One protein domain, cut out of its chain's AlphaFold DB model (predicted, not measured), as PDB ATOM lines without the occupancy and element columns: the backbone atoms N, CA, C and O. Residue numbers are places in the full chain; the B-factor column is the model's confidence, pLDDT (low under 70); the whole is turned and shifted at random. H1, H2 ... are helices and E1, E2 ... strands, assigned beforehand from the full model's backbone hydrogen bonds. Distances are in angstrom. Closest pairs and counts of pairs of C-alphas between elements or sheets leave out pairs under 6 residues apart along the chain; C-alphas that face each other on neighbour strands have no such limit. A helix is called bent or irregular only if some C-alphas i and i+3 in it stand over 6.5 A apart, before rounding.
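This is residues 2 to 90 and 227 to 257 of the 277 residues of the protein "Peripla_BP_4 domain-containing protein" of Mycobacterium sp. ITM-2016-00317 (UniProt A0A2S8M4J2). A small sheet of four short parallel strands, E1 to E4, lies in the middle, with the long helix H5 packed along one of its faces and H1 beyond H5. H2, H3 and H4, side by side with H3 between the others, lie on the far side of the sheet from H5, where H2 and H3 only graze it. The printed part has 120 residues, with five named helices and four named strands in the order H1 H2 E1 H3 E2 H4 E3 H5 E4; the sheet's order is E1 E2 E3 E4 and the class is mixed, helices and strands. The whole is compact and rounded, with a radius of gyration of the C-alphas of 13.0 A and spans of 33 by 33 by 26 A.

The strands are E1, residues 44 to 46, E2, residues 68 to 71 and 10.0 A long, E3, residues 85 to 88 and 9.9 A long, and E4, residues 252 to 254, ending with C-alpha 254 at (3.441, 1.034, 125.411). H5, residues 227 to 244, is 26.0 A long. H1, residues 2 to 12 and 15.7 A, begins with C-alpha 2 at (16.275, 4.420, 136.985). H2 is residues 26 to 38, 18.5 A; H3 is residues 55 to 63, 12.1 A; H4 is residues 77 to 82. H4 is irregular: C-alphas 78 and 81 are 7.6 A apart.

E1 and E2 are parallel at 29 degrees, with N 69 and O 44 at 2.9 A, within hydrogen-bond range. In that range too are N 87 and O 70, 2.8 A, between parallel E2 and E3, and N 253 and O 86, 2.8 A, between parallel E3 and E4. E1, H3, E2 and E2, H4, E3 are strand-helix-strand units, parallel neighbour strands with a helix between, with right-handed crossovers. H5 and the sheet make two layers, a helix on one face of a sheet: H5 is over E2 and E3, at a height over the sheet of 8.2 A, and runs along the strands, at 11 degrees to E2 on the local plane. The closest C-alphas of E3 and H5 are those of Ala 87 and Gly 234, 5.4 A. H1 touches H5, closest at C-alphas of Gly 4 and Arg 232, 4.5 A, the same way at 35.4 degrees, only just a steep tilt. H3 touches H2, closest at C-alphas of Val 57 and Glu 34, 6.4 A, at a shallow tilt of 15 degrees. H3 touches H4, closest at C-alphas of Gln 59 and Ser 82, 5.3 A, at a shallow tilt of 26 degrees. H1 and H2 are apart. In H1, H2, H3 and H5 every O i to N i+4 pair is within hydrogen-bond range; in H4 0 of 2 are, and 2 of 3 O i to N i+3 pairs.

The C-alphas farthest apart, those of Ser 38 and Gly 257, are 35.5 A apart. Residues 91 to 226 are not printed, and C-alphas 90 and 227 are 13.4 A apart across the cut. The link H1 to H2, residues 13 to 25, is long. The mean pLDDT of the printed part is 95.1, and no printed residue is under 70.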
ATOM      1  N   ILE A   2      14.928   3.817 137.068       94.94
ATOM      2  CA  ILE A   2      16.275   4.420 136.985       94.94
ATOM      3  C   ILE A   2      17.337   3.410 136.522       94.94
ATOM      4  O   ILE A   2      18.038   3.683 135.558       94.94
ATOM      5  N   ARG A   3      17.366   2.205 137.112       94.44
ATOM      6  CA  ARG A   3      18.258   1.117 136.667       94.44
ATOM      7  C   ARG A   3      18.137   0.814 135.168       94.44
ATOM      8  O   ARG A   3      19.139   0.664 134.501       94.44
ATOM      9  N   GLY A   4      16.921   0.773 134.620       95.69
ATOM     10  CA  GLY A   4      16.716   0.519 133.188       95.69
ATOM     11  C   GLY A   4      17.247   1.645 132.303       95.69
ATOM     12  O   GLY A   4      17.809   1.385 131.249       95.69
ATOM     13  N   VAL A   5      17.130   2.896 132.754       97.75
ATOM     14  CA  VAL A   5      17.745   4.040 132.066       97.75
ATOM     15  C   VAL A   5      19.271   3.928 132.081       97.75
ATOM     16  O   VAL A   5      19.909   4.128 131.050       97.75
ATOM     17  N   GLN A   6      19.850   3.604 133.239       96.94
ATOM     18  CA  GLN A   6      21.297   3.481 133.420       96.94
ATOM     19  C   GLN A   6      21.877   2.336 132.587       96.94
ATOM     20  O   GLN A   6      22.788   2.580 131.805       96.94
ATOM     21  N   ASP A   7      21.293   1.139 132.663       96.12
ATOM     22  CA  ASP A   7      21.735  -0.019 131.880       96.12
ATOM     23  C   ASP A   7      21.681   0.282 130.370       96.12
ATOM     24  O   ASP A   7      22.613  -0.028 129.633       96.12
ATOM     25  N   GLN A   8      20.625   0.961 129.900       96.62
ATOM     26  CA  GLN A   8      20.504   1.319 128.485       96.62
ATOM     27  C   GLN A   8      21.558   2.345 128.034       96.62
ATOM     28  O   GLN A   8      22.007   2.300 126.887       96.62
ATOM     29  N   ALA A   9      21.951   3.266 128.919       96.75
ATOM     30  CA  ALA A   9      23.027   4.219 128.664       96.75
ATOM     31  C   ALA A   9      24.415   3.554 128.685       96.75
ATOM     32  O   ALA A   9      25.265   3.886 127.857       96.75
ATOM     33  N   GLU A  10      24.632   2.596 129.592       96.75
ATOM     34  CA  GLU A  10      25.860   1.798 129.662       96.75
ATOM     35  C   GLU A  10      26.058   0.951 128.398       96.75
ATOM     36  O   GLU A  10      27.162   0.920 127.851       96.75
ATOM     37  N   GLU A  11      24.993   0.325 127.886       95.94
ATOM     38  CA  GLU A  11      25.016  -0.439 126.630       95.94
ATOM     39  C   GLU A  11      25.366   0.421 125.405       95.94
ATOM     40  O   GLU A  11      26.066  -0.047 124.507       95.94
ATOM     41  N   ASP A  12      24.904   1.676 125.360       96.06
ATOM     42  CA  ASP A  12      25.277   2.626 124.301       96.06
ATOM     43  C   ASP A  12      26.765   3.023 124.382       96.06
ATOM     44  O   ASP A  12      27.364   3.385 123.368       96.06
ATOM     45  N   GLY A  13      27.386   2.952 125.566       95.31
ATOM     46  CA  GLY A  13      28.820   3.197 125.773       95.31
ATOM     47  C   GLY A  13      29.276   4.650 125.571       95.31
ATOM     48  O   GLY A  13      30.456   4.966 125.753       95.31
ATOM     49  N   HIS A  14      28.356   5.547 125.210       93.06
ATOM     50  CA  HIS A  14      28.608   6.951 124.886       93.06
ATOM     51  C   HIS A  14      27.606   7.904 125.559       93.06
ATOM     52  O   HIS A  14      27.535   9.082 125.199       93.06
ATOM     53  N   THR A  15      26.826   7.405 126.521       95.56
ATOM     54  CA  THR A  15      25.796   8.164 127.233       95.56
ATOM     55  C   THR A  15      26.091   8.179 128.729       95.56
ATOM     56  O   THR A  15      26.349   7.146 129.338       95.56
ATOM     57  N   THR A  16      26.034   9.364 129.331       95.69
ATOM     58  CA  THR A  16      26.075   9.558 130.786       95.69
ATOM     59  C   THR A  16      24.709  10.019 131.268       95.69
ATOM     60  O   THR A  16      24.037  10.776 130.571       95.69
ATOM     61  N   VAL A  17      24.304   9.585 132.462       96.81
ATOM     62  CA  VAL A  17      22.988   9.897 133.030       96.81
ATOM     63  C   VAL A  17      23.163  10.626 134.354       96.81
ATOM     64  O   VAL A  17      23.707  10.062 135.302       96.81
ATOM     65  N   ASP A  18      22.639  11.847 134.425       96.06
ATOM     66  CA  ASP A  18      22.459  12.577 135.678       96.06
ATOM     67  C   ASP A  18      21.036  12.342 136.195       96.06
ATOM     68  O   ASP A  18      20.060  12.501 135.462       96.06
ATOM     69  N   VAL A  19      20.911  11.944 137.463       96.00
ATOM     70  CA  VAL A  19      19.622  11.615 138.086       96.00
ATOM     71  C   VAL A  19      19.308  12.622 139.185       96.00
ATOM     72  O   VAL A  19      20.103  12.822 140.103       96.00
ATOM     73  N   THR A  20      18.118  13.214 139.120       94.62
ATOM     74  CA  THR A  20      17.552  14.068 140.169       94.62
ATOM     75  C   THR A  20      16.237  13.484 140.679       94.62
ATOM     76  O   THR A  20      15.543  12.757 139.969       94.62
ATOM     77  N   TYR A  21      15.899  13.797 141.930       93.75
ATOM     78  CA  TYR A  21      14.663  13.356 142.574       93.75
ATOM     79  C   TYR A  21      13.789  14.577 142.866       93.75
ATOM     80  O   TYR A  21      14.217  15.514 143.545       93.75
ATOM     81  N   GLY A  22      12.571  14.572 142.318       86.50
ATOM     82  CA  GLY A  22      11.601  15.659 142.475       86.50
ATOM     83  C   GLY A  22      10.823  15.623 143.794       86.50
ATOM     84  O   GLY A  22      10.068  16.549 144.056       86.50
ATOM     85  N   GLU A  23      10.984  14.565 144.603       88.00
ATOM     86  CA  GLU A  23      10.353  14.400 145.929       88.00
ATOM     87  C   GLU A  23       8.829  14.638 145.927       88.00
ATOM     88  O   GLU A  23       8.272  15.234 146.848       88.00
ATOM     89  N   THR A  24       8.150  14.225 144.848       82.44
ATOM     90  CA  THR A  24       6.699  14.424 144.645       82.44
ATOM     91  C   THR A  24       6.273  15.901 144.761       82.44
ATOM     92  O   THR A  24       5.127  16.219 145.069       82.44
ATOM     93  N   ASN A  25       7.189  16.836 144.487       90.56
ATOM     94  CA  ASN A  25       6.946  18.271 144.525       90.56
ATOM     95  C   ASN A  25       7.059  18.874 143.108       90.56
ATOM     96  O   ASN A  25       8.170  18.990 142.580       90.56
ATOM     97  N   PRO A  26       5.938  19.299 142.491       91.38
ATOM     98  CA  PRO A  26       5.945  19.844 141.133       91.38
ATOM     99  C   PRO A  26       6.840  21.074 140.955       91.38
ATOM    100  O   PRO A  26       7.525  21.181 139.941       91.38
ATOM    101  N   GLN A  27       6.875  21.986 141.934       95.00
ATOM    102  CA  GLN A  27       7.699  23.198 141.849       95.00
ATOM    103  C   GLN A  27       9.188  22.855 141.918       95.00
ATOM    104  O   GLN A  27       9.973  23.341 141.112       95.00
ATOM    105  N   GLN A  28       9.573  21.981 142.847       96.25
ATOM    106  CA  GLN A  28      10.956  21.520 142.950       96.25
ATOM    107  C   GLN A  28      11.397  20.820 141.664       96.25
ATOM    108  O   GLN A  28      12.502  21.068 141.180       96.25
ATOM    109  N   GLN A  29      10.547  19.960 141.098       96.75
ATOM    110  CA  GLN A  29      10.860  19.292 139.843       96.75
ATOM    111  C   GLN A  29      10.972  20.294 138.689       96.75
ATOM    112  O   GLN A  29      11.908  20.189 137.901       96.75
ATOM    113  N   TYR A  30      10.091  21.295 138.608       97.19
ATOM    114  CA  TYR A  30      10.205  22.379 137.630       97.19
ATOM    115  C   TYR A  30      11.569  23.081 137.725       97.19
ATOM    116  O   TYR A  30      12.286  23.156 136.726       97.19
ATOM    117  N   ASP A  31      11.963  23.515 138.925       96.75
ATOM    118  CA  ASP A  31      13.231  24.219 139.156       96.75
ATOM    119  C   ASP A  31      14.437  23.329 138.800       96.75
ATOM    120  O   ASP A  31      15.434  23.790 138.241       96.75
ATOM    121  N   GLN A  32      14.366  22.027 139.093       97.06
ATOM    122  CA  GLN A  32      15.401  21.062 138.707       97.06
ATOM    123  C   GLN A  32      15.516  20.916 137.186       97.06
ATOM    124  O   GLN A  32      16.632  20.865 136.670       97.06
ATOM    125  N   LEU A  33      14.390  20.866 136.468       96.56
ATOM    126  CA  LEU A  33      14.371  20.766 135.007       96.56
ATOM    127  C   LEU A  33      14.875  22.059 134.352       96.56
ATOM    128  O   LEU A  33      15.629  21.988 133.384       96.56
ATOM    129  N   GLU A  34      14.536  23.231 134.896       96.62
ATOM    130  CA  GLU A  34      15.056  24.522 134.423       96.62
ATOM    131  C   GLU A  34      16.579  24.613 134.622       96.62
ATOM    132  O   GLU A  34      17.321  24.966 133.699       96.62
ATOM    133  N   ASN A  35      17.065  24.213 135.801       96.25
ATOM    134  CA  ASN A  35      18.498  24.142 136.084       96.25
ATOM    135  C   ASN A  35      19.207  23.146 135.161       96.25
ATOM    136  O   ASN A  35      20.272  23.469 134.633       96.25
ATOM    137  N   ALA A  36      18.616  21.971 134.924       95.75
ATOM    138  CA  ALA A  36      19.151  21.003 133.976       95.75
ATOM    139  C   ALA A  36      19.229  21.609 132.572       95.75
ATOM    140  O   ALA A  36      20.287  21.573 131.965       95.75
ATOM    141  N   LEU A  37      18.178  22.269 132.076       96.12
ATOM    142  CA  LEU A  37      18.209  22.929 130.765       96.12
ATOM    143  C   LEU A  37      19.310  23.990 130.645       96.12
ATOM    144  O   LEU A  37      19.903  24.134 129.575       96.12
ATOM    145  N   SER A  38      19.633  24.694 131.733       95.31
ATOM    146  CA  SER A  38      20.714  25.690 131.739       95.31
ATOM    147  C   SER A  38      22.101  25.092 131.459       95.31
ATOM    148  O   SER A  38      22.976  25.794 130.946       95.31
ATOM    149  N   THR A  39      22.300  23.792 131.719       94.56
ATOM    150  CA  THR A  39      23.548  23.077 131.405       94.56
ATOM    151  C   THR A  39      23.579  22.520 129.981       94.56
ATOM    152  O   THR A  39      24.580  21.926 129.585       94.56
ATOM    153  N   SER A  40      22.535  22.776 129.178       93.06
ATOM    154  CA  SER A  40      22.400  22.329 127.782       93.06
ATOM    155  C   SER A  40      22.546  20.805 127.610       93.06
ATOM    156  O   SER A  40      23.438  20.351 126.887       93.06
ATOM    157  N   PRO A  41      21.688  19.995 128.262       97.12
ATOM    158  CA  PRO A  41      21.738  18.545 128.164       97.12
ATOM    159  C   PRO A  41      21.369  18.105 126.748       97.12
ATOM    160  O   PRO A  41      20.609  18.775 126.048       97.12
ATOM    161  N   ASN A  42      21.875  16.945 126.326       97.94
ATOM    162  CA  ASN A  42      21.541  16.415 125.005       97.94
ATOM    163  C   ASN A  42      20.076  15.977 124.908       97.94
ATOM    164  O   ASN A  42      19.492  16.097 123.842       97.94
ATOM    165  N   GLY A  43      19.481  15.503 126.001       98.00
ATOM    166  CA  GLY A  43      18.096  15.049 126.068       98.00
ATOM    167  C   GLY A  43      17.644  14.897 127.517       98.00
ATOM    168  O   GLY A  43      18.470  14.941 128.429       98.00
ATOM    169  N   MET A  44      16.339  14.731 127.735       98.00
ATOM    170  CA  MET A  44      15.760  14.623 129.079       98.00
ATOM    171  C   MET A  44      14.764  13.465 129.175       98.00
ATOM    172  O   MET A  44      13.898  13.303 128.315       98.00
ATOM    173  N   LEU A  45      14.874  12.693 130.256       98.06
ATOM    174  CA  LEU A  45      13.882  11.707 130.685       98.06
ATOM    175  C   LEU A  45      13.173  12.247 131.922       98.06
ATOM    176  O   LEU A  45      13.835  12.628 132.885       98.06
ATOM    177  N   ILE A  46      11.843  12.304 131.896       96.81
ATOM    178  CA  ILE A  46      11.061  12.957 132.952       96.81
ATOM    179  C   ILE A  46       9.939  12.028 133.405       96.81
ATOM    180  O   ILE A  46       9.128  11.601 132.595       96.81
ATOM    181  N   VAL A  47       9.850  11.752 134.703       94.56
ATOM    182  CA  VAL A  47       8.614  11.237 135.316       94.56
ATOM    183  C   VAL A  47       7.860  12.452 135.851       94.56
ATOM    184  O   VAL A  47       8.244  12.951 136.911       94.56
ATOM    185  N   PRO A  48       6.876  13.013 135.128       92.81
ATOM    186  CA  PRO A  48       6.210  14.225 135.572       92.81
ATOM    187  C   PRO A  48       5.418  13.950 136.853       92.81
ATOM    188  O   PRO A  48       4.570  13.056 136.893       92.81
ATOM    189  N   VAL A  49       5.707  14.714 137.910       88.62
ATOM    190  CA  VAL A  49       4.928  14.677 139.159       88.62
ATOM    191  C   VAL A  49       3.529  15.244 138.925       88.62
ATOM    192  O   VAL A  49       2.561  14.720 139.466       88.62
ATOM    193  N   ASP A  50       3.423  16.290 138.102       89.00
ATOM    194  CA  ASP A  50       2.154  16.887 137.699       89.00
ATOM    195  C   ASP A  50       2.116  17.070 136.166       89.00
ATOM    196  O   ASP A  50       3.037  17.683 135.606       89.00
ATOM    197  N   PRO A  51       1.081  16.550 135.477       85.69
ATOM    198  CA  PRO A  51       0.965  16.614 134.018       85.69
ATOM    199  C   PRO A  51       0.905  18.027 133.418       85.69
ATOM    200  O   PRO A  51       1.269  18.201 132.251       85.69
ATOM    201  N   GLY A  52       0.455  19.024 134.191       90.75
ATOM    202  CA  GLY A  52       0.251  20.398 133.733       90.75
ATOM    203  C   GLY A  52       1.371  21.352 134.156       90.75
ATOM    204  O   GLY A  52       1.840  22.168 133.359       90.75
ATOM    205  N   ALA A  53       1.849  21.238 135.396       91.69
ATOM    206  CA  ALA A  53       2.820  22.156 135.989       91.69
ATOM    207  C   ALA A  53       4.183  22.130 135.284       91.69
ATOM    208  O   ALA A  53       4.885  23.139 135.255       91.69
ATOM    209  N   LEU A  54       4.555  20.993 134.686       94.44
ATOM    210  CA  LEU A  54       5.833  20.838 133.985       94.44
ATOM    211  C   LEU A  54       5.758  21.163 132.490       94.44
ATOM    212  O   LEU A  54       6.790  21.195 131.818       94.44
ATOM    213  N   LEU A  55       4.565  21.441 131.953       94.50
ATOM    214  CA  LEU A  55       4.402  21.794 130.541       94.50
ATOM    215  C   LEU A  55       5.301  22.955 130.098       94.50
ATOM    216  O   LEU A  55       5.916  22.819 129.038       94.50
ATOM    217  N   PRO A  56       5.435  24.070 130.851       95.69
ATOM    218  CA  PRO A  56       6.223  25.202 130.370       95.69
ATOM    219  C   PRO A  56       7.709  24.855 130.205       95.69
ATOM    220  O   PRO A  56       8.307  25.207 129.187       95.69
ATOM    221  N   VAL A  57       8.297  24.104 131.144       96.12
ATOM    222  CA  VAL A  57       9.716  23.711 131.064       96.12
ATOM    223  C   VAL A  57       9.956  22.653 129.980       96.12
ATOM    224  O   VAL A  57      10.967  22.702 129.281       96.12
ATOM    225  N   ILE A  58       8.994  21.757 129.733       96.38
ATOM    226  CA  ILE A  58       9.059  20.797 128.617       96.38
ATOM    227  C   ILE A  58       8.944  21.511 127.261       96.38
ATOM    228  O   ILE A  58       9.689  21.211 126.325       96.38
ATOM    229  N   GLN A  59       8.067  22.512 127.146       96.12
ATOM    230  CA  GLN A  59       7.968  23.361 125.953       96.12
ATOM    231  C   GLN A  59       9.262  24.150 125.705       96.12
ATOM    232  O   GLN A  59       9.703  24.275 124.556       96.12
ATOM    233  N   GLN A  60       9.898  24.646 126.769       96.56
ATOM    234  CA  GLN A  60      11.196  25.316 126.694       96.56
ATOM    235  C   GLN A  60      12.302  24.367 126.208       96.56
ATOM    236  O   GLN A  60      13.075  24.751 125.324       96.56
ATOM    237  N   ALA A  61      12.348  23.132 126.721       97.19
ATOM    238  CA  ALA A  61      13.277  22.096 126.269       97.19
ATOM    239  C   ALA A  61      13.126  21.834 124.762       97.19
ATOM    240  O   ALA A  61      14.086  21.970 123.999       97.19
ATOM    241  N   SER A  62      11.889  21.579 124.322       94.88
ATOM    242  CA  SER A  62      11.553  21.321 122.919       94.88
ATOM    243  C   SER A  62      11.937  22.484 121.997       94.88
ATOM    244  O   SER A  62      12.571  22.270 120.962       94.88
ATOM    245  N   THR A  63      11.636  23.726 122.393       95.38
ATOM    246  CA  THR A  63      11.986  24.933 121.616       95.38
ATOM    247  C   THR A  63      13.500  25.150 121.532       95.38
ATOM    248  O   THR A  63      13.995  25.689 120.543       95.38
ATOM    249  N   SER A  64      14.245  24.692 122.541       96.06
ATOM    250  CA  SER A  64      15.713  24.740 122.581       96.06
ATOM    251  C   SER A  64      16.377  23.574 121.836       96.06
ATOM    252  O   SER A  64      17.601  23.481 121.812       96.06
ATOM    253  N   GLY A  65      15.588  22.685 121.218       96.06
ATOM    254  CA  GLY A  65      16.088  21.520 120.486       96.06
ATOM    255  C   GLY A  65      16.489  20.339 121.372       96.06
ATOM    256  O   GLY A  65      17.123  19.417 120.869       96.06
ATOM    257  N   VAL A  66      16.123  20.348 122.658       98.25
ATOM    258  CA  VAL A  66      16.376  19.244 123.592       98.25
ATOM    259  C   VAL A  66      15.185  18.275 123.545       98.25
ATOM    260  O   VAL A  66      14.090  18.645 123.979       98.25
ATOM    261  N   PRO A  67      15.340  17.048 123.011       97.94
ATOM    262  CA  PRO A  67      14.276  16.052 123.019       97.94
ATOM    263  C   PRO A  67      13.941  15.601 124.445       97.94
ATOM    264  O   PRO A  67      14.826  15.339 125.263       97.94
ATOM    265  N   VAL A  68      12.643  15.474 124.716       98.19
ATOM    266  CA  VAL A  68      12.096  15.045 126.008       98.19
ATOM    267  C   VAL A  68      11.307  13.757 125.828       98.19
ATOM    268  O   VAL A  68      10.414  13.704 124.983       98.19
ATOM    269  N   VAL A  69      11.592  12.746 126.643       98.50
ATOM    270  CA  VAL A  69      10.764  11.542 126.767       98.50
ATOM    271  C   VAL A  69      10.192  11.482 128.179       98.50
ATOM    272  O   VAL A  69      10.937  11.567 129.157       98.50
ATOM    273  N   THR A  70       8.874  11.349 128.301       97.44
ATOM    274  CA  THR A  70       8.227  11.155 129.604       97.44
ATOM    275  C   THR A  70       8.125   9.669 129.948       97.44
ATOM    276  O   THR A  70       8.024   8.830 129.054       97.44
ATOM    277  N   LEU A  71       8.167   9.327 131.237       96.50
ATOM    278  CA  LEU A  71       8.107   7.953 131.745       96.50
ATOM    279  C   LEU A  71       7.004   7.820 132.804       96.50
ATOM    280  O   LEU A  71       6.899   8.690 133.667       96.50
ATOM    281  N   ALA A  72       6.264   6.706 132.789       90.44
ATOM    282  CA  ALA A  72       5.163   6.332 133.701       90.44
ATOM    283  C   ALA A  72       3.952   7.281 133.732       90.44
ATOM    284  O   ALA A  72       2.830   6.835 133.504       90.44
ATOM    285  N   ASN A  73       4.173   8.571 133.975       88.75
ATOM    286  CA  ASN A  73       3.170   9.620 133.859       88.75
ATOM    287  C   ASN A  73       3.392  10.395 132.556       88.75
ATOM    288  O   ASN A  73       4.529  10.692 132.185       88.75
ATOM    289  N   ASP A  74       2.309  10.720 131.862       91.75
ATOM    290  CA  ASP A  74       2.347  11.593 130.690       91.75
ATOM    291  C   ASP A  74       2.042  13.040 131.107       91.75
ATOM    292  O   ASP A  74       1.518  13.305 132.192       91.75
ATOM    293  N   ILE A  75       2.361  13.979 130.226       92.06
ATOM    294  CA  ILE A  75       1.900  15.363 130.333       92.06
ATOM    295  C   ILE A  75       0.512  15.536 129.717       92.06
ATOM    296  O   ILE A  75       0.046  14.697 128.936       92.06
ATOM    297  N   ASP A  76      -0.134  16.662 130.020       90.88
ATOM    298  CA  ASP A  76      -1.421  16.996 129.413       90.88
ATOM    299  C   ASP A  76      -1.349  16.977 127.882       90.88
ATOM    300  O   ASP A  76      -0.351  17.366 127.266       90.88
ATOM    301  N   ALA A  77      -2.471  16.617 127.252       91.12
ATOM    302  CA  ALA A  77      -2.599  16.538 125.795       91.12
ATOM    303  C   ALA A  77      -2.177  17.827 125.069       91.12
ATOM    304  O   ALA A  77      -1.647  17.774 123.960       91.12
ATOM    305  N   ALA A  78      -2.350  18.986 125.712       90.69
ATOM    306  CA  ALA A  78      -1.927  20.283 125.190       90.69
ATOM    307  C   ALA A  78      -0.400  20.425 125.023       90.69
ATOM    308  O   ALA A  78       0.046  21.348 124.344       90.69
ATOM    309  N   GLY A  79       0.397  19.553 125.644       91.75
ATOM    310  CA  GLY A  79       1.855  19.513 125.551       91.75
ATOM    311  C   GLY A  79       2.415  18.390 124.685       91.75
ATOM    312  O   GLY A  79       3.631  18.322 124.524       91.75
ATOM    313  N   HIS A  80       1.582  17.511 124.116       95.19
ATOM    314  CA  HIS A  80       2.063  16.300 123.432       95.19
ATOM    315  C   HIS A  80       2.974  16.586 122.236       95.19
ATOM    316  O   HIS A  80       3.860  15.789 121.953       95.19
ATOM    317  N   GLN A  81       2.816  17.729 121.567       94.19
ATOM    318  CA  GLN A  81       3.715  18.160 120.490       94.19
ATOM    319  C   GLN A  81       5.119  18.574 120.968       94.19
ATOM    320  O   GLN A  81       6.022  18.711 120.147       94.19
ATOM    321  N   SER A  82       5.298  18.810 122.270       94.75
ATOM    322  CA  SER A  82       6.562  19.232 122.884       94.75
ATOM    323  C   SER A  82       7.356  18.075 123.488       94.75
ATOM    324  O   SER A  82       8.440  18.302 124.018       94.75
ATOM    325  N   GLN A  83       6.860  16.840 123.385       95.12
ATOM    326  CA  GLN A  83       7.610  15.645 123.764       95.12
ATOM    327  C   GLN A  83       7.937  14.791 122.541       95.12
ATOM    328  O   GLN A  83       7.170  14.725 121.581       95.12
ATOM    329  N   LEU A  84       9.082  14.113 122.592       97.44
ATOM    330  CA  LEU A  84       9.473  13.101 121.618       97.44
ATOM    331  C   LEU A  84       8.585  11.860 121.754       97.44
ATOM    332  O   LEU A  84       8.090  11.351 120.752       97.44
ATOM    333  N   ALA A  85       8.403  11.381 122.987       97.81
ATOM    334  CA  ALA A  85       7.634  10.183 123.295       97.81
ATOM    335  C   ALA A  85       7.202  10.143 124.769       97.81
ATOM    336  O   ALA A  85       7.739  10.876 125.598       97.81
ATOM    337  N   HIS A  86       6.269   9.251 125.081       97.44
ATOM    338  CA  HIS A  86       5.910   8.828 126.429       97.44
ATOM    339  C   HIS A  86       6.062   7.309 126.517       97.44
ATOM    340  O   HIS A  86       5.481   6.615 125.689       97.44
ATOM    341  N   ALA A  87       6.818   6.794 127.486       97.25
ATOM    342  CA  ALA A  87       6.894   5.363 127.767       97.25
ATOM    343  C   ALA A  87       6.151   5.036 129.068       97.25
ATOM    344  O   ALA A  87       6.463   5.591 130.125       97.25
ATOM    345  N   GLY A  88       5.187   4.125 129.004       94.88
ATOM    346  CA  GLY A  88       4.336   3.801 130.146       94.88
ATOM    347  C   GLY A  88       3.303   2.732 129.823       94.88
ATOM    348  O   GLY A  88       3.383   2.067 128.792       94.88
ATOM    349  N   GLN A  89       2.334   2.569 130.715       94.06
ATOM    350  CA  GLN A  89       1.284   1.559 130.612       94.06
ATOM    351  C   GLN A  89      -0.041   2.173 130.142       94.06
ATOM    352  O   GLN A  89      -0.359   3.315 130.471       94.06
ATOM    353  N   GLU A  90      -0.874   1.377 129.467       94.06
ATOM    354  CA  GLU A  90      -2.296   1.691 129.282       94.06
ATOM    355  C   GLU A  90      -3.083   1.346 130.547       94.06
ATOM    356  O   GLU A  90      -3.523   0.213 130.755       94.06
ATOM    357  N   GLY A 227       8.695  -1.281 135.682       93.56
ATOM    358  CA  GLY A 227       9.402  -0.007 135.688       93.56
ATOM    359  C   GLY A 227      10.813  -0.098 135.105       93.56
ATOM    360  O   GLY A 227      11.303   0.888 134.570       93.56
ATOM    361  N   TYR A 228      11.499  -1.244 135.206       94.25
ATOM    362  CA  TYR A 228      12.796  -1.453 134.547       94.25
ATOM    363  C   TYR A 228      12.684  -1.368 133.013       94.25
ATOM    364  O   TYR A 228      13.378  -0.542 132.421       94.25
ATOM    365  N   ALA A 229      11.762  -2.122 132.405       95.75
ATOM    366  CA  ALA A 229      11.482  -2.075 130.969       95.75
ATOM    367  C   ALA A 229      11.023  -0.677 130.520       95.75
ATOM    368  O   ALA A 229      11.523  -0.158 129.529       95.75
ATOM    369  N   THR A 230      10.186  -0.001 131.319       96.31
ATOM    370  CA  THR A 230       9.761   1.390 131.055       96.31
ATOM    371  C   THR A 230      10.952   2.348 130.963       96.31
ATOM    372  O   THR A 230      11.044   3.151 130.034       96.31
ATOM    373  N   GLY A 231      11.907   2.232 131.892       97.00
ATOM    374  CA  GLY A 231      13.140   3.020 131.858       97.00
ATOM    375  C   GLY A 231      13.988   2.733 130.616       97.00
ATOM    376  O   GLY A 231      14.439   3.672 129.960       97.00
ATOM    377  N   ARG A 232      14.157   1.452 130.262       96.75
ATOM    378  CA  ARG A 232      14.894   1.046 129.054       96.75
ATOM    379  C   ARG A 232      14.243   1.564 127.778       96.75
ATOM    380  O   ARG A 232      14.935   2.136 126.944       96.75
ATOM    381  N   ALA A 233      12.929   1.400 127.635       96.88
ATOM    382  CA  ALA A 233      12.184   1.798 126.447       96.88
ATOM    383  C   ALA A 233      12.309   3.305 126.178       96.88
ATOM    384  O   ALA A 233      12.651   3.717 125.069       96.88
ATOM    385  N   GLY A 234      12.116   4.133 127.211       97.81
ATOM    386  CA  GLY A 234      12.254   5.577 127.059       97.81
ATOM    387  C   GLY A 234      13.697   6.031 126.817       97.81
ATOM    388  O   GLY A 234      13.930   6.884 125.960       97.81
ATOM    389  N   ALA A 235      14.677   5.430 127.502       97.88
ATOM    390  CA  ALA A 235      16.091   5.712 127.256       97.88
ATOM    391  C   ALA A 235      16.522   5.297 125.842       97.88
ATOM    392  O   ALA A 235      17.208   6.060 125.169       97.88
ATOM    393  N   SER A 236      16.068   4.138 125.362       97.25
ATOM    394  CA  SER A 236      16.333   3.649 124.007       97.25
ATOM    395  C   SER A 236      15.777   4.606 122.949       97.25
ATOM    396  O   SER A 236      16.507   5.010 122.045       97.25
ATOM    397  N   ALA A 237      14.526   5.058 123.107       98.25
ATOM    398  CA  ALA A 237      13.913   6.026 122.198       98.25
ATOM    399  C   ALA A 237      14.664   7.367 122.174       98.25
ATOM    400  O   ALA A 237      14.884   7.938 121.102       98.25
ATOM    401  N   LEU A 238      15.087   7.857 123.345       98.38
ATOM    402  CA  LEU A 238      15.865   9.086 123.444       98.38
ATOM    403  C   LEU A 238      17.250   8.928 122.802       98.38
ATOM    404  O   LEU A 238      17.634   9.753 121.979       98.38
ATOM    405  N   ILE A 239      17.983   7.861 123.125       98.12
ATOM    406  CA  ILE A 239      19.326   7.600 122.587       98.12
ATOM    407  C   ILE A 239      19.280   7.442 121.064       98.12
ATOM    408  O   ILE A 239      20.078   8.077 120.377       98.12
ATOM    409  N   ALA A 240      18.328   6.677 120.520       97.75
ATOM    410  CA  ALA A 240      18.157   6.541 119.072       97.75
ATOM    411  C   ALA A 240      17.968   7.916 118.410       97.75
ATOM    412  O   ALA A 240      18.679   8.264 117.466       97.75
ATOM    413  N   ASN A 241      17.103   8.761 118.981       98.12
ATOM    414  CA  ASN A 241      16.912  10.121 118.489       98.12
ATOM    415  C   ASN A 241      18.197  10.964 118.523       98.12
ATOM    416  O   ASN A 241      18.480  11.681 117.565       98.12
ATOM    417  N   LEU A 242      19.001  10.849 119.581       97.19
ATOM    418  CA  LEU A 242      20.263  11.582 119.716       97.19
ATOM    419  C   LEU A 242      21.368  11.090 118.776       97.19
ATOM    420  O   LEU A 242      22.265  11.864 118.438       97.19
ATOM    421  N   ARG A 243      21.348   9.815 118.380       95.88
ATOM    422  CA  ARG A 243      22.392   9.207 117.540       95.88
ATOM    423  C   ARG A 243      22.153   9.447 116.057       95.88
ATOM    424  O   ARG A 243      23.095   9.803 115.350       95.88
ATOM    425  N   ASP A 244      20.923   9.261 115.588       96.19
ATOM    426  CA  ASP A 244      20.616   9.296 114.153       96.19
ATOM    427  C   ASP A 244      19.327  10.056 113.796       96.19
ATOM    428  O   ASP A 244      18.958  10.140 112.622       96.19
ATOM    429  N   GLY A 245      18.662  10.668 114.780       96.31
ATOM    430  CA  GLY A 245      17.418  11.407 114.571       96.31
ATOM    431  C   GLY A 245      16.173  10.525 114.473       96.31
ATOM    432  O   GLY A 245      15.094  11.056 114.183       96.31
ATOM    433  N   SER A 246      16.287   9.216 114.728       97.19
ATOM    434  CA  SER A 246      15.150   8.294 114.764       97.19
ATOM    435  C   SER A 246      14.068   8.771 115.725       97.19
ATOM    436  O   SER A 246      14.333   9.380 116.765       97.19
ATOM    437  N   LYS A 247      12.817   8.501 115.366       95.00
ATOM    438  CA  LYS A 247      11.649   8.758 116.207       95.00
ATOM    439  C   LYS A 247      10.841   7.470 116.311       95.00
ATOM    440  O   LYS A 247      10.780   6.742 115.318       95.00
ATOM    441  N   PRO A 248      10.231   7.186 117.470       93.88
ATOM    442  CA  PRO A 248       9.317   6.061 117.573       93.88
ATOM    443  C   PRO A 248       8.128   6.260 116.627       93.88
ATOM    444  O   PRO A 248       7.742   7.391 116.322       93.88
ATOM    445  N   GLU A 249       7.563   5.151 116.148       91.69
ATOM    446  CA  GLU A 249       6.413   5.160 115.234       91.69
ATOM    447  C   GLU A 249       5.198   5.855 115.865       91.69
ATOM    448  O   GLU A 249       4.525   6.655 115.218       91.69
ATOM    449  N   ASN A 250       4.975   5.594 117.153       95.00
ATOM    450  CA  ASN A 250       3.949   6.231 117.964       95.00
ATOM    451  C   ASN A 250       4.595   7.078 119.062       95.00
ATOM    452  O   ASN A 250       5.633   6.716 119.613       95.00
ATOM    453  N   ARG A 251       3.940   8.190 119.429       95.12
ATOM    454  CA  ARG A 251       4.345   8.995 120.594       95.12
ATOM    455  C   ARG A 251       4.318   8.150 121.864       95.12
ATOM    456  O   ARG A 251       5.215   8.262 122.688       95.12
ATOM    457  N   PHE A 252       3.267   7.356 122.028       96.50
ATOM    458  CA  PHE A 252       3.135   6.460 123.159       96.50
ATOM    459  C   PHE A 252       3.845   5.137 122.861       96.50
ATOM    460  O   PHE A 252       3.493   4.428 121.919       96.50
ATOM    461  N   ILE A 253       4.871   4.852 123.655       96.62
ATOM    462  CA  ILE A 253       5.621   3.605 123.684       96.62
ATOM    463  C   ILE A 253       5.015   2.781 124.813       96.62
ATOM    464  O   ILE A 253       5.360   2.950 125.984       96.62
ATOM    465  N   GLU A 254       4.069   1.925 124.450       95.06
ATOM    466  CA  GLU A 254       3.441   1.034 125.411       95.06
ATOM    467  C   GLU A 254       4.470   0.041 125.956       95.06
ATOM    468  O   GLU A 254       5.143  -0.668 125.205       95.06
ATOM    469  N   VAL A 255       4.576  -0.012 127.280       94.50
ATOM    470  CA  VAL A 255       5.292  -1.052 128.012       94.50
ATOM    471  C   VAL A 255       4.247  -1.826 128.786       94.50
ATOM    472  O   VAL A 255       3.770  -1.365 129.826       94.50
ATOM    473  N   ALA A 256       3.852  -2.969 128.234       90.75
ATOM    474  CA  ALA A 256       2.754  -3.759 128.761       90.75
ATOM    475  C   ALA A 256       3.018  -4.163 130.219       90.75
ATOM    476  O   ALA A 256       4.113  -4.585 130.591       90.75
ATOM    477  N   GLY A 257       1.988  -4.047 131.056       93.69
ATOM    478  CA  GLY A 257       2.062  -4.555 132.421       93.69
ATOM    479  C   GLY A 257       2.122  -6.085 132.434       93.69
ATOM    480  O   GLY A 257       1.391  -6.748 131.687       93.69
TER     481      GLY A 257